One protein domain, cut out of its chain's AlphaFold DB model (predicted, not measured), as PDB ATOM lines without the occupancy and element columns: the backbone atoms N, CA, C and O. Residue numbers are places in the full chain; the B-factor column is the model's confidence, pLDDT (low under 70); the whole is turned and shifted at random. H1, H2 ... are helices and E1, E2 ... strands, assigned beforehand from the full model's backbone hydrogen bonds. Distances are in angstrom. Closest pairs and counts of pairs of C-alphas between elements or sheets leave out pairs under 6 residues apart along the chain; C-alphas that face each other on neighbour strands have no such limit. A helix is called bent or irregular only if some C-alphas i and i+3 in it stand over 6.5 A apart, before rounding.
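AT A GLANCE: This is residues 5 to 108 of the 249 residues of the protein "Hypothetical protein" of Dictyocha speculum (UniProt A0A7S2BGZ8). A bent helix, H2, makes the spine, with H1 folded back on its first arm and H3 on its second, while H4 runs beside H1. A long loop, residues 42 to 73, reaches to 24 A from the mean of the C-alphas. The printed part has 104 residues, with four named helices and one named strand in the order H1, H2, H3, H4, E1; of the 55 residues in named elements helices hold 52, the class being mostly helix, and the whole is compact, with a radius of gyration of the C-alphas of 13.1 A and spans of 38 by 26 by 19 A.

IN THESE COORDINATES: H1, residues 8 to 17, begins at C-alpha 8 (146.381, 195.896, 136.230). H2, residues 22 to 41, one helix by its hydrogen bonds, is bent, C-alphas 30 and 33 being 7.3 A apart; its arms are H2a, 22 to 30, and H2b, 33 to 41. H3 is residues 74 to 82, H4 90 to 102, over 18.3 A, and E1 105 to 107, ending at C-alpha 107 (145.806, 184.613, 135.484).

HOW THE PARTS SIT: H1 and H2a touch as a hairpin, closest C-alphas Ser 15 and Ser 22, 5.8 A. H2b and H3 do likewise, Ile 35 and Tyr 78, 5.6 A. H4, with residues 95 to 99 alone, only just touches H1, 3 pairs of C-alphas within 8 A. H1 has 1 of 6 O i to N i+4 pairs within hydrogen-bond range, and 7 of 7 i+3 pairs.

THE WHOLE: The printed part has no cut; the link H2 to H3 is long; residue 5 is under 70.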
ATOM      1  N   GLY A   5     145.007 189.012 132.631       64.38
ATOM      2  CA  GLY A   5     143.946 189.986 132.404       64.38
ATOM      3  C   GLY A   5     143.404 190.528 133.718       64.38
ATOM      4  O   GLY A   5     143.719 190.025 134.798       64.38
ATOM      5  N   GLY A   6     142.630 191.601 133.614       73.38
ATOM      6  CA  GLY A   6     142.198 192.393 134.759       73.38
ATOM      7  C   GLY A   6     142.603 193.858 134.642       73.38
ATOM      8  O   GLY A   6     143.105 194.302 133.611       73.38
ATOM      9  N   GLU A   7     142.392 194.609 135.716       82.19
ATOM     10  CA  GLU A   7     142.572 196.069 135.765       82.19
ATOM     11  C   GLU A   7     143.981 196.468 136.237       82.19
ATOM     12  O   GLU A   7     144.179 197.422 136.988       82.19
ATOM     13  N   CYS A   8     144.994 195.722 135.793       75.12
ATOM     14  CA  CYS A   8     146.381 195.896 136.230       75.12
ATOM     15  C   CYS A   8     146.980 197.256 135.832       75.12
ATOM     16  O   CYS A   8     148.010 197.650 136.374       75.12
ATOM     17  N   ASP A   9     146.366 197.986 134.900       81.94
ATOM     18  CA  ASP A   9     146.796 199.334 134.509       81.94
ATOM     19  C   ASP A   9     146.737 200.319 135.683       81.94
ATOM     20  O   ASP A   9     147.582 201.208 135.786       81.94
ATOM     21  N   HIS A  10     145.846 200.095 136.656       82.81
ATOM     22  CA  HIS A  10     145.807 200.885 137.890       82.81
ATOM     23  C   HIS A  10     147.115 200.805 138.691       82.81
ATOM     24  O   HIS A  10     147.450 201.740 139.421       82.81
ATOM     25  N   TRP A  11     147.911 199.744 138.518       89.25
ATOM     26  CA  TRP A  11     149.198 199.611 139.201       89.25
ATOM     27  C   TRP A  11     150.245 200.594 138.687       89.25
ATOM     28  O   TRP A  11     151.226 200.824 139.385       89.25
ATOM     29  N   ASP A  12     150.065 201.220 137.522       89.94
ATOM     30  CA  ASP A  12     151.004 202.250 137.061       89.94
ATOM     31  C   ASP A  12     151.010 203.474 137.995       89.94
ATOM     32  O   ASP A  12     152.074 204.057 138.237       89.94
ATOM     33  N   MET A  13     149.875 203.760 138.653       88.25
ATOM     34  CA  MET A  13     149.756 204.805 139.684       88.25
ATOM     35  C   MET A  13     150.591 204.512 140.936       88.25
ATOM     36  O   MET A  13     150.886 205.417 141.722       88.25
ATOM     37  N   LEU A  14     151.012 203.263 141.152       89.31
ATOM     38  CA  LEU A  14     151.900 202.940 142.261       89.31
ATOM     39  C   LEU A  14     153.210 203.726 142.171       89.31
ATOM     40  O   LEU A  14     153.715 204.179 143.194       89.31
ATOM     41  N   SER A  15     153.719 203.949 140.955       89.88
ATOM     42  CA  SER A  15     154.953 204.715 140.760       89.88
ATOM     43  C   SER A  15     154.826 206.210 141.063       89.88
ATOM     44  O   SER A  15     155.829 206.896 141.247       89.88
ATOM     45  N   GLU A  16     153.592 206.703 141.166       87.75
ATOM     46  CA  GLU A  16     153.272 208.090 141.509       87.75
ATOM     47  C   GLU A  16     152.937 208.261 142.998       87.75
ATOM     48  O   GLU A  16     153.034 209.361 143.538       87.75
ATOM     49  N   THR A  17     152.530 207.181 143.672       85.19
ATOM     50  CA  THR A  17     151.963 207.233 145.032       85.19
ATOM     51  C   THR A  17     152.891 206.693 146.112       85.19
ATOM     52  O   THR A  17     152.735 207.049 147.281       85.19
ATOM     53  N   VAL A  18     153.861 205.859 145.748       87.62
ATOM     54  CA  VAL A  18     154.861 205.288 146.656       87.62
ATOM     55  C   VAL A  18     156.216 205.200 145.951       87.62
ATOM     56  O   VAL A  18     156.306 205.333 144.734       87.62
ATOM     57  N   ASN A  19     157.297 205.011 146.714       90.19
ATOM     58  CA  ASN A  19     158.673 205.024 146.203       90.19
ATOM     59  C   ASN A  19     159.029 203.749 145.405       90.19
ATOM     60  O   ASN A  19     159.882 202.959 145.814       90.19
ATOM     61  N   ILE A  20     158.360 203.543 144.272       93.19
ATOM     62  CA  ILE A  20     158.622 202.469 143.311       93.19
ATOM     63  C   ILE A  20     158.667 203.017 141.890       93.19
ATOM     64  O   ILE A  20     157.928 203.904 141.491       93.19
ATOM     65  N   THR A  21     159.585 202.482 141.102       94.50
ATOM     66  CA  THR A  21     159.844 202.889 139.724       94.50
ATOM     67  C   THR A  21     158.893 202.190 138.756       94.50
ATOM     68  O   THR A  21     158.431 201.077 139.008       94.50
ATOM     69  N   SER A  22     158.688 202.754 137.564       93.25
ATOM     70  CA  SER A  22     157.902 202.085 136.512       93.25
ATOM     71  C   SER A  22     158.504 200.738 136.085       93.25
ATOM     72  O   SER A  22     157.792 199.862 135.601       93.25
ATOM     73  N   LYS A  23     159.820 200.540 136.267       94.00
ATOM     74  CA  LYS A  23     160.458 199.234 136.060       94.00
ATOM     75  C   LYS A  23     159.962 198.215 137.091       94.00
ATOM     76  O   LYS A  23     159.553 197.132 136.692       94.00
ATOM     77  N   GLN A  24     159.953 198.580 138.373       94.12
ATOM     78  CA  GLN A  24     159.437 197.730 139.453       94.12
ATOM     79  C   GLN A  24     157.945 197.427 139.279       94.12
ATOM     80  O   GLN A  24     157.532 196.298 139.516       94.12
ATOM     81  N   VAL A  25     157.146 198.382 138.790       92.88
ATOM     82  CA  VAL A  25     155.733 198.127 138.457       92.88
ATOM     83  C   VAL A  25     155.599 197.096 137.332       92.88
ATOM     84  O   VAL A  25     154.788 196.181 137.437       92.88
ATOM     85  N   ARG A  26     156.412 197.176 136.270       90.62
ATOM     86  CA  ARG A  26     156.404 196.154 135.204       90.62
ATOM     87  C   ARG A  26     156.845 194.781 135.710       90.62
ATOM     88  O   ARG A  26     156.242 193.779 135.336       90.62
ATOM     89  N   GLU A  27     157.871 194.732 136.559       91.75
ATOM     90  CA  GLU A  27     158.295 193.494 137.225       91.75
ATOM     91  C   GLU A  27     157.150 192.915 138.066       91.75
ATOM     92  O   GLU A  27     156.850 191.733 137.931       91.75
ATOM     93  N   LEU A  28     156.446 193.747 138.842       91.31
ATOM     94  CA  LEU A  28     155.265 193.347 139.608       91.31
ATOM     95  C   LEU A  28     154.154 192.800 138.702       91.31
ATOM     96  O   LEU A  28     153.636 191.724 138.982       91.31
ATOM     97  N   LYS A  29     153.821 193.482 137.598       88.75
ATOM     98  CA  LYS A  29     152.824 193.017 136.615       88.75
ATOM     99  C   LYS A  29     153.165 191.627 136.074       88.75
ATOM    100  O   LYS A  29     152.297 190.762 136.036       88.75
ATOM    101  N   HIS A  30     154.424 191.384 135.713       86.06
ATOM    102  CA  HIS A  30     154.868 190.074 135.225       86.06
ATOM    103  C   HIS A  30     154.922 189.005 136.327       86.06
ATOM    104  O   HIS A  30     154.591 187.845 136.085       86.06
ATOM    105  N   ALA A  31     155.343 189.378 137.536       88.25
ATOM    106  CA  ALA A  31     155.534 188.459 138.654       88.25
ATOM    107  C   ALA A  31     154.250 188.152 139.433       88.25
ATOM    108  O   ALA A  31     154.219 187.171 140.180       88.25
ATOM    109  N   ALA A  32     153.209 188.968 139.267       88.19
ATOM    110  CA  ALA A  32     151.979 188.926 140.047       88.19
ATOM    111  C   ALA A  32     151.385 187.520 140.140       88.19
ATOM    112  O   ALA A  32     151.079 187.082 141.243       88.19
ATOM    113  N   PHE A  33     151.333 186.765 139.039       85.19
ATOM    114  CA  PHE A  33     150.834 185.389 139.067       85.19
ATOM    115  C   PHE A  33     151.590 184.519 140.077       85.19
ATOM    116  O   PHE A  33     150.978 183.847 140.903       85.19
ATOM    117  N   ASN A  34     152.925 184.541 140.037       85.75
ATOM    118  CA  ASN A  34     153.747 183.734 140.936       85.75
ATOM    119  C   ASN A  34     153.627 184.204 142.385       85.75
ATOM    120  O   ASN A  34     153.523 183.365 143.279       85.75
ATOM    121  N   ILE A  35     153.603 185.521 142.602       89.12
ATOM    122  CA  ILE A  35     153.425 186.117 143.928       89.12
ATOM    123  C   ILE A  35     152.083 185.662 144.518       89.12
ATOM    124  O   ILE A  35     152.060 185.057 145.582       89.12
ATOM    125  N   LEU A  36     150.982 185.863 143.795       87.19
ATOM    126  CA  LEU A  36     149.623 185.561 144.249       87.19
ATOM    127  C   LEU A  36     149.404 184.061 144.463       87.19
ATOM    128  O   LEU A  36     148.914 183.655 145.517       87.19
ATOM    129  N   LYS A  37     149.849 183.225 143.516       85.19
ATOM    130  CA  LYS A  37     149.798 181.758 143.625       85.19
ATOM    131  C   LYS A  37     150.535 181.257 144.863       85.19
ATOM    132  O   LYS A  37     150.004 180.435 145.608       85.19
ATOM    133  N   ASN A  38     151.771 181.706 145.071       86.25
ATOM    134  CA  ASN A  38     152.557 181.228 146.200       86.25
ATOM    135  C   ASN A  38     151.994 181.772 147.513       86.25
ATOM    136  O   ASN A  38     151.784 181.002 148.441       86.25
ATOM    137  N   SER A  39     151.621 183.045 147.579       87.19
ATOM    138  CA  SER A  39     150.930 183.596 148.745       87.19
ATOM    139  C   SER A  39     149.635 182.836 149.085       87.19
ATOM    140  O   SER A  39     149.390 182.579 150.260       87.19
ATOM    141  N   TYR A  40     148.848 182.378 148.103       85.88
ATOM    142  CA  TYR A  40     147.712 181.476 148.352       85.88
ATOM    143  C   TYR A  40     148.152 180.127 148.950       85.88
ATOM    144  O   TYR A  40     147.613 179.705 149.973       85.88
ATOM    145  N   ARG A  41     149.180 179.473 148.386       86.00
ATOM    146  CA  ARG A  41     149.731 178.199 148.911       86.00
ATOM    147  C   ARG A  41     150.224 178.306 150.356       86.00
ATOM    148  O   ARG A  41     150.127 177.337 151.103       86.00
ATOM    149  N   PHE A  42     150.722 179.477 150.744       87.12
ATOM    150  CA  PHE A  42     151.160 179.788 152.106       87.12
ATOM    151  C   PHE A  42     150.067 180.436 152.961       87.12
ATOM    152  O   PHE A  42     150.350 180.984 154.024       87.12
ATOM    153  N   ASN A  43     148.806 180.331 152.532       87.44
ATOM    154  CA  ASN A  43     147.637 180.735 153.305       87.44
ATOM    155  C   ASN A  43     147.597 182.242 153.636       87.44
ATOM    156  O   ASN A  43     147.035 182.627 154.656       87.44
ATOM    157  N   VAL A  44     148.181 183.092 152.786       88.44
ATOM    158  CA  VAL A  44     148.159 184.568 152.887       88.44
ATOM    159  C   VAL A  44     146.907 185.157 152.229       88.44
ATOM    160  O   VAL A  44     146.374 186.177 152.666       88.44
ATOM    161  N   PHE A  45     146.433 184.496 151.176       88.00
ATOM    162  CA  PHE A  45     145.206 184.826 150.460       88.00
ATOM    163  C   PHE A  45     144.204 183.681 150.608       88.00
ATOM    164  O   PHE A  45     144.604 182.524 150.726       88.00
ATOM    165  N   ASP A  46     142.916 184.003 150.576       88.25
ATOM    166  CA  ASP A  46     141.848 183.033 150.334       88.25
ATOM    167  C   ASP A  46     141.402 183.117 148.874       88.25
ATOM    168  O   ASP A  46     141.522 184.163 148.236       88.25
ATOM    169  N   MET A  47     140.862 182.018 148.357       85.06
ATOM    170  CA  MET A  47     140.163 181.994 147.077       85.06
ATOM    171  C   MET A  47     138.760 181.424 147.274       85.06
ATOM    172  O   MET A  47     138.580 180.531 148.111       85.06
ATOM    173  N   PRO A  48     137.767 181.901 146.506       86.50
ATOM    174  CA  PRO A  48     136.457 181.278 146.492       86.50
ATOM    175  C   PRO A  48     136.597 179.821 146.047       86.50
ATOM    176  O   PRO A  48     137.357 179.490 145.139       86.50
ATOM    177  N   THR A  49     135.850 178.930 146.692       85.12
ATOM    178  CA  THR A  49     135.870 177.495 146.370       85.12
ATOM    179  C   THR A  49     135.243 177.190 145.011       85.12
ATOM    180  O   THR A  49     135.433 176.100 144.474       85.12
ATOM    181  N   TYR A  50     134.477 178.136 144.469       82.75
ATOM    182  CA  TYR A  50     133.764 178.005 143.214       82.75
ATOM    183  C   TYR A  50     133.534 179.375 142.574       82.75
ATOM    184  O   TYR A  50     133.217 180.339 143.267       82.75
ATOM    185  N   CYS A  51     133.643 179.425 141.249       83.38
ATOM    186  CA  CYS A  51     133.315 180.583 140.429       83.38
ATOM    187  C   CYS A  51     132.545 180.119 139.185       83.38
ATOM    188  O   CYS A  51     132.897 179.097 138.590       83.38
ATOM    189  N   THR A  52     131.507 180.858 138.784       85.50
ATOM    190  CA  THR A  52     130.800 180.630 137.510       85.50
ATOM    191  C   THR A  52     131.191 181.669 136.475       85.50
ATOM    192  O   THR A  52     131.637 182.755 136.828       85.50
ATOM    193  N   ALA A  53     130.949 181.369 135.198       80.00
ATOM    194  CA  ALA A  53     131.153 182.330 134.115       80.00
ATOM    195  C   ALA A  53     130.313 183.617 134.268       80.00
ATOM    196  O   ALA A  53     130.716 184.657 133.759       80.00
ATOM    197  N   ASP A  54     129.181 183.553 134.981       87.31
ATOM    198  CA  ASP A  54     128.277 184.691 135.202       87.31
ATOM    199  C   ASP A  54     128.572 185.452 136.508       87.31
ATOM    200  O   ASP A  54     127.936 186.466 136.799       87.31
ATOM    201  N   THR A  55     129.509 184.967 137.330       87.06
ATOM    202  CA  THR A  55     129.893 185.635 138.578       87.06
ATOM    203  C   THR A  55     130.751 186.861 138.261       87.06
ATOM    204  O   THR A  55     131.669 186.786 137.445       87.06
ATOM    205  N   GLU A  56     130.477 188.000 138.909       85.19
ATOM    206  CA  GLU A  56     131.319 189.185 138.741       85.19
ATOM    207  C   GLU A  56     132.762 188.871 139.149       85.19
ATOM    208  O   GLU A  56     133.023 188.241 140.171       85.19
ATOM    209  N   MET A  57     133.726 189.346 138.361       79.19
ATOM    210  CA  MET A  57     135.136 188.997 138.542       79.19
ATOM    211  C   MET A  57     135.673 189.313 139.948       79.19
ATOM    212  O   MET A  57     136.471 188.549 140.488       79.19
ATOM    213  N   LYS A  58     135.208 190.408 140.560       82.56
ATOM    214  CA  LYS A  58     135.583 190.808 141.926       82.56
ATOM    215  C   LYS A  58     135.180 189.776 142.993       82.56
ATOM    216  O   LYS A  58     135.793 189.727 144.052       82.56
ATOM    217  N   ASP A  59     134.174 188.951 142.704       85.62
ATOM    218  CA  ASP A  59     133.682 187.897 143.593       85.62
ATOM    219  C   ASP A  59     134.372 186.545 143.308       85.62
ATOM    220  O   ASP A  59     134.185 185.577 144.044       85.62
ATOM    221  N   CYS A  60     135.194 186.482 142.252       83.81
ATOM    222  CA  CYS A  60     135.960 185.310 141.821       83.81
ATOM    223  C   CYS A  60     137.481 185.469 141.933       83.81
ATOM    224  O   CYS A  60     138.229 184.581 141.522       83.81
ATOM    225  N   MET A  61     137.952 186.593 142.468       84.19
ATOM    226  CA  MET A  61     139.368 186.832 142.736       84.19
ATOM    227  C   MET A  61     139.737 186.413 144.160       84.19
ATOM    228  O   MET A  61     138.887 186.087 144.990       84.19
ATOM    229  N   TRP A  62     141.033 186.407 144.451       83.94
ATOM    230  CA  TRP A  62     141.516 186.223 145.814       83.94
ATOM    231  C   TRP A  62     141.003 187.314 146.753       83.94
ATOM    232  O   TRP A  62     140.831 188.474 146.378       83.94
ATOM    233  N   THR A  63     140.868 186.950 148.020       86.81
ATOM    234  CA  THR A  63     140.614 187.888 149.111       86.81
ATOM    235  C   THR A  63     141.772 187.861 150.090       86.81
ATOM    236  O   THR A  63     142.266 186.803 150.484       86.81
ATOM    237  N   CYS A  64     142.216 189.041 150.498       86.81
ATOM    238  CA  CYS A  64     143.341 189.164 151.406       86.81
ATOM    239  C   CYS A  64     142.973 188.909 152.855       86.81
ATOM    240  O   CYS A  64     141.984 189.445 153.355       86.81
ATOM    241  N   LYS A  65     143.831 188.156 153.544       88.81
ATOM    242  CA  LYS A  65     143.744 188.004 154.992       88.81
ATOM    243  C   LYS A  65     144.293 189.229 155.705       88.81
ATOM    244  O   LYS A  65     145.044 190.037 155.149       88.81
ATOM    245  N   GLU A  66     143.922 189.345 156.972       84.81
ATOM    246  CA  GLU A  66     144.505 190.337 157.861       84.81
ATOM    247  C   GLU A  66     146.034 190.168 157.929       84.81
ATOM    248  O   GLU A  66     146.552 189.054 157.918       84.81
ATOM    249  N   GLY A  67     146.767 191.284 157.963       82.00
ATOM    250  CA  GLY A  67     148.232 191.272 158.059       82.00
ATOM    251  C   GLY A  67     148.985 191.067 156.738       82.00
ATOM    252  O   GLY A  67     150.211 191.085 156.742       82.00
ATOM    253  N   VAL A  68     148.302 190.956 155.591       84.50
ATOM    254  CA  VAL A  68     148.963 190.740 154.285       84.50
ATOM    255  C   VAL A  68     149.970 191.829 153.886       84.50
ATOM    256  O   VAL A  68     150.904 191.574 153.139       84.50
ATOM    257  N   GLY A  69     149.792 193.054 154.386       80.88
ATOM    258  CA  GLY A  69     150.698 194.180 154.149       80.88
ATOM    259  C   GLY A  69     151.822 194.312 155.179       80.88
ATOM    260  O   GLY A  69     152.502 195.339 155.174       80.88
ATOM    261  N   ASP A  70     151.981 193.350 156.095       84.00
ATOM    262  CA  ASP A  70     153.090 193.331 157.052       84.00
ATOM    263  C   ASP A  70     154.410 193.078 156.295       84.00
ATOM    264  O   ASP A  70     154.470 192.176 155.454       84.00
ATOM    265  N   PRO A  71     155.481 193.841 156.557       76.06
ATOM    266  CA  PRO A  71     156.812 193.595 155.988       76.06
ATOM    267  C   PRO A  71     157.394 192.210 156.305       76.06
ATOM    268  O   PRO A  71     158.273 191.746 155.585       76.06
ATOM    269  N   ASN A  72     156.913 191.543 157.357       79.94
ATOM    270  CA  ASN A  72     157.297 190.174 157.708       79.94
ATOM    271  C   ASN A  72     156.345 189.122 157.122       79.94
ATOM    272  O   ASN A  72     156.464 187.941 157.441       79.94
ATOM    273  N   SER A  73     155.373 189.531 156.303       83.69
ATOM    274  CA  SER A  73     154.486 188.594 155.623       83.69
ATOM    275  C   SER A  73     155.228 187.815 154.536       83.69
ATOM    276  O   SER A  73     156.165 188.304 153.902       83.69
ATOM    277  N   GLU A  74     154.729 186.620 154.235       87.44
ATOM    278  CA  GLU A  74     155.169 185.830 153.079       87.44
ATOM    279  C   GLU A  74     155.021 186.610 151.758       87.44
ATOM    280  O   GLU A  74     155.827 186.449 150.843       87.44
ATOM    281  N   LEU A  75     154.037 187.519 151.657       89.38
ATOM    282  CA  LEU A  75     153.893 188.404 150.496       89.38
ATOM    283  C   LEU A  75     155.127 189.299 150.312       89.38
ATOM    284  O   LEU A  75     155.633 189.412 149.195       89.38
ATOM    285  N   ALA A  76     155.634 189.908 151.386       89.56
ATOM    286  CA  ALA A  76     156.854 190.709 151.334       89.56
ATOM    287  C   ALA A  76     158.061 189.858 150.903       89.56
ATOM    288  O   ALA A  76     158.862 190.301 150.079       89.56
ATOM    289  N   GLY A  77     158.144 188.610 151.374       88.75
ATOM    290  CA  GLY A  77     159.137 187.639 150.908       88.75
ATOM    291  C   GLY A  77     159.082 187.425 149.392       88.75
ATOM    292  O   GLY A  77     160.087 187.598 148.701       88.75
ATOM    293  N   TYR A  78     157.899 187.132 148.843       89.88
ATOM    294  CA  TYR A  78     157.734 186.914 147.401       89.88
ATOM    295  C   TYR A  78     157.966 188.166 146.559       89.88
ATOM    296  O   TYR A  78     158.538 188.063 145.472       89.88
ATOM    297  N   LEU A  79     157.586 189.345 147.056       91.25
ATOM    298  CA  LEU A  79     157.914 190.609 146.399       91.25
ATOM    299  C   LEU A  79     159.433 190.775 146.267       91.25
ATOM    300  O   LEU A  79     159.899 191.127 145.186       91.25
ATOM    301  N   GLY A  80     160.200 190.465 147.314       88.81
ATOM    302  CA  GLY A  80     161.662 190.566 147.290       88.81
ATOM    303  C   GLY A  80     162.351 189.523 146.401       88.81
ATOM    304  O   GLY A  80     163.424 189.791 145.870       88.81
ATOM    305  N   VAL A  81     161.742 188.347 146.216       88.31
ATOM    306  CA  VAL A  81     162.277 187.285 145.343       88.31
ATOM    307  C   VAL A  81     161.997 187.567 143.867       88.31
ATOM    308  O   VAL A  81     162.869 187.358 143.025       88.31
ATOM    309  N   TYR A  82     160.781 188.007 143.536       88.12
ATOM    310  CA  TYR A  82     160.339 188.114 142.142       88.12
ATOM    311  C   TYR A  82     160.425 189.522 141.552       88.12
ATOM    312  O   TYR A  82     160.248 189.689 140.346       88.12
ATOM    313  N   THR A  83     160.685 190.535 142.373       91.69
ATOM    314  CA  THR A  83     160.776 191.929 141.933       91.69
ATOM    315  C   THR A  83     161.968 192.616 142.585       91.69
ATOM    316  O   THR A  83     162.527 192.135 143.565       91.69
ATOM    317  N   SER A  84     162.334 193.787 142.073       92.25
ATOM    318  CA  SER A  84     163.321 194.656 142.720       92.25
ATOM    319  C   SER A  84     162.714 195.644 143.729       92.25
ATOM    320  O   SER A  84     163.362 196.633 144.073       92.25
ATOM    321  N   ILE A  85     161.469 195.441 144.183       92.38
ATOM    322  CA  ILE A  85     160.795 196.318 145.157       92.38
ATOM    323  C   ILE A  85     161.518 196.259 146.510       92.38
ATOM    324  O   ILE A  85     161.841 195.186 147.009       92.38
ATOM    325  N   ASN A  86     161.752 197.423 147.128       91.00
ATOM    326  CA  ASN A  86     162.347 197.494 148.461       91.00
ATOM    327  C   ASN A  86     161.325 197.081 149.529       91.00
ATOM    328  O   ASN A  86     160.521 197.893 149.983       91.00
ATOM    329  N   THR A  87     161.386 195.827 149.961       90.69
ATOM    330  CA  THR A  87     160.465 195.259 150.954       90.69
ATOM    331  C   THR A  87     160.751 195.712 152.386       90.69
ATOM    332  O   THR A  87     159.919 195.509 153.266       90.69
ATOM    333  N   SER A  88     161.884 196.385 152.628       89.00
ATOM    334  CA  SER A  88     162.155 197.046 153.914       89.00
ATOM    335  C   SER A  88     161.351 198.341 154.088       89.00
ATOM    336  O   SER A  88     161.215 198.834 155.205       89.00
ATOM    337  N   ASP A  89     160.805 198.907 153.005       90.31
ATOM    338  CA  ASP A  89     159.880 200.034 153.091       90.31
ATOM    339  C   ASP A  89     158.453 199.519 153.330       90.31
ATOM    340  O   ASP A  89     157.736 199.106 152.414       90.31
ATOM    341  N   HIS A  90     158.025 199.559 154.592       89.19
ATOM    342  CA  HIS A  90     156.722 199.036 155.005       89.19
ATOM    343  C   HIS A  90     155.556 199.777 154.330       89.19
ATOM    344  O   HIS A  90     154.485 199.200 154.133       89.19
ATOM    345  N   SER A  91     155.743 201.054 153.976       90.25
ATOM    346  CA  SER A  91     154.706 201.837 153.301       90.25
ATOM    347  C   SER A  91     154.486 201.348 151.870       90.25
ATOM    348  O   SER A  91     153.339 201.218 151.434       90.25
ATOM    349  N   VAL A  92     155.573 200.972 151.187       91.62
ATOM    350  CA  VAL A  92     155.543 200.374 149.849       91.62
ATOM    351  C   VAL A  92     154.875 199.003 149.898       91.62
ATOM    352  O   VAL A  92     153.923 198.780 149.154       91.62
ATOM    353  N   VAL A  93     155.303 198.109 150.800       91.88
ATOM    354  CA  VAL A  93     154.720 196.756 150.922       91.88
ATOM    355  C   VAL A  93     153.220 196.829 151.188       91.88
ATOM    356  O   VAL A  93     152.440 196.167 150.506       91.88
ATOM    357  N   LYS A  94     152.790 197.687 152.119       91.50
ATOM    358  CA  LYS A  94     151.371 197.849 152.448       91.50
ATOM    359  C   LYS A  94     150.553 198.372 151.268       91.50
ATOM    360  O   LYS A  94     149.425 197.920 151.072       91.50
ATOM    361  N   LYS A  95     151.098 199.311 150.487       91.81
ATOM    362  CA  LYS A  95     150.402 199.864 149.318       91.81
ATOM    363  C   LYS A  95     150.340 198.857 148.170       91.81
ATOM    364  O   LYS A  95     149.269 198.681 147.604       91.81
ATOM    365  N   VAL A  96     151.428 198.140 147.891       91.75
ATOM    366  CA  VAL A  96     151.449 197.059 146.891       91.75
ATOM    367  C   VAL A  96     150.476 195.947 147.276       91.75
ATOM    368  O   VAL A  96     149.685 195.523 146.440       91.75
ATOM    369  N   ALA A  97     150.478 195.521 148.542       90.62
ATOM    370  CA  ALA A  97     149.516 194.548 149.045       90.62
ATOM    371  C   ALA A  97     148.081 195.045 148.840       90.62
ATOM    372  O   ALA A  97     147.265 194.321 148.287       90.62
ATOM    373  N   HIS A  98     147.787 196.297 149.203       89.88
ATOM    374  CA  HIS A  98     146.467 196.885 148.986       89.88
ATOM    375  C   HIS A  98     146.036 196.849 147.513       89.88
ATOM    376  O   HIS A  98     144.904 196.454 147.242       89.88
ATOM    377  N   GLU A  99     146.907 197.210 146.569       90.06
ATOM    378  CA  GLU A  99     146.560 197.141 145.143       90.06
ATOM    379  C   GLU A  99     146.346 195.698 144.677       90.06
ATOM    380  O   GLU A  99     145.344 195.421 144.024       90.06
ATOM    381  N   LEU A 100     147.212 194.756 145.072       88.25
ATOM    382  CA  LEU A 100     147.033 193.333 144.763       88.25
ATOM    383  C   LEU A 100     145.690 192.802 145.285       88.25
ATOM    384  O   LEU A 100     145.026 192.036 144.593       88.25
ATOM    385  N   CYS A 101     145.268 193.230 146.475       86.25
ATOM    386  CA  CYS A 101     144.017 192.802 147.103       86.25
ATOM    387  C   CYS A 101     142.757 193.368 146.450       86.25
ATOM    388  O   CYS A 101     141.708 192.742 146.539       86.25
ATOM    389  N   ASN A 102     142.836 194.570 145.879       86.38
ATOM    390  CA  ASN A 102     141.664 195.301 145.390       86.38
ATOM    391  C   ASN A 102     141.602 195.386 143.867       86.38
ATOM    392  O   ASN A 102     140.640 195.927 143.332       86.38
ATOM    393  N   THR A 103     142.610 194.867 143.168       87.19
ATOM    394  CA  THR A 103     142.611 194.822 141.709       87.19
ATOM    395  C   THR A 103     142.021 193.504 141.247       87.19
ATOM    396  O   THR A 103     142.605 192.454 141.540       87.19
ATOM    397  N   PRO A 104     140.926 193.528 140.471       84.19
ATOM    398  CA  PRO A 104     140.515 192.365 139.716       84.19
ATOM    399  C   PRO A 104     141.670 191.945 138.806       84.19
ATOM    400  O   PRO A 104     142.014 192.641 137.854       84.19
ATOM    401  N   TYR A 105     142.248 190.784 139.091       79.19
ATOM    402  CA  TYR A 105     143.216 190.107 138.240       79.19
ATOM    403  C   TYR A 105     142.793 188.650 138.090       79.19
ATOM    404  O   TYR A 105     142.448 187.991 139.071       79.19
ATOM    405  N   TYR A 106     142.873 188.129 136.869       74.81
ATOM    406  CA  TYR A 106     142.822 186.693 136.609       74.81
ATOM    407  C   TYR A 106     144.081 186.274 135.837       74.81
ATOM    408  O   TYR A 106     144.404 186.859 134.795       74.81
ATOM    409  N   PRO A 107     144.825 185.270 136.324       71.56
ATOM    410  CA  PRO A 107     145.806 184.613 135.484       71.56
ATOM    411  C   PRO A 107     145.071 183.766 134.446       71.56
ATOM    412  O   PRO A 107     144.150 183.033 134.788       71.56
ATOM    413  N   GLY A 108     145.469 183.854 133.180       71.00
ATOM    414  CA  GLY A 108     145.031 182.892 132.175       71.00
ATOM    415  C   GLY A 108     145.566 181.492 132.482       71.00
ATOM    416  O   GLY A 108     146.641 181.338 133.068       71.00
TER     417      GLY A 108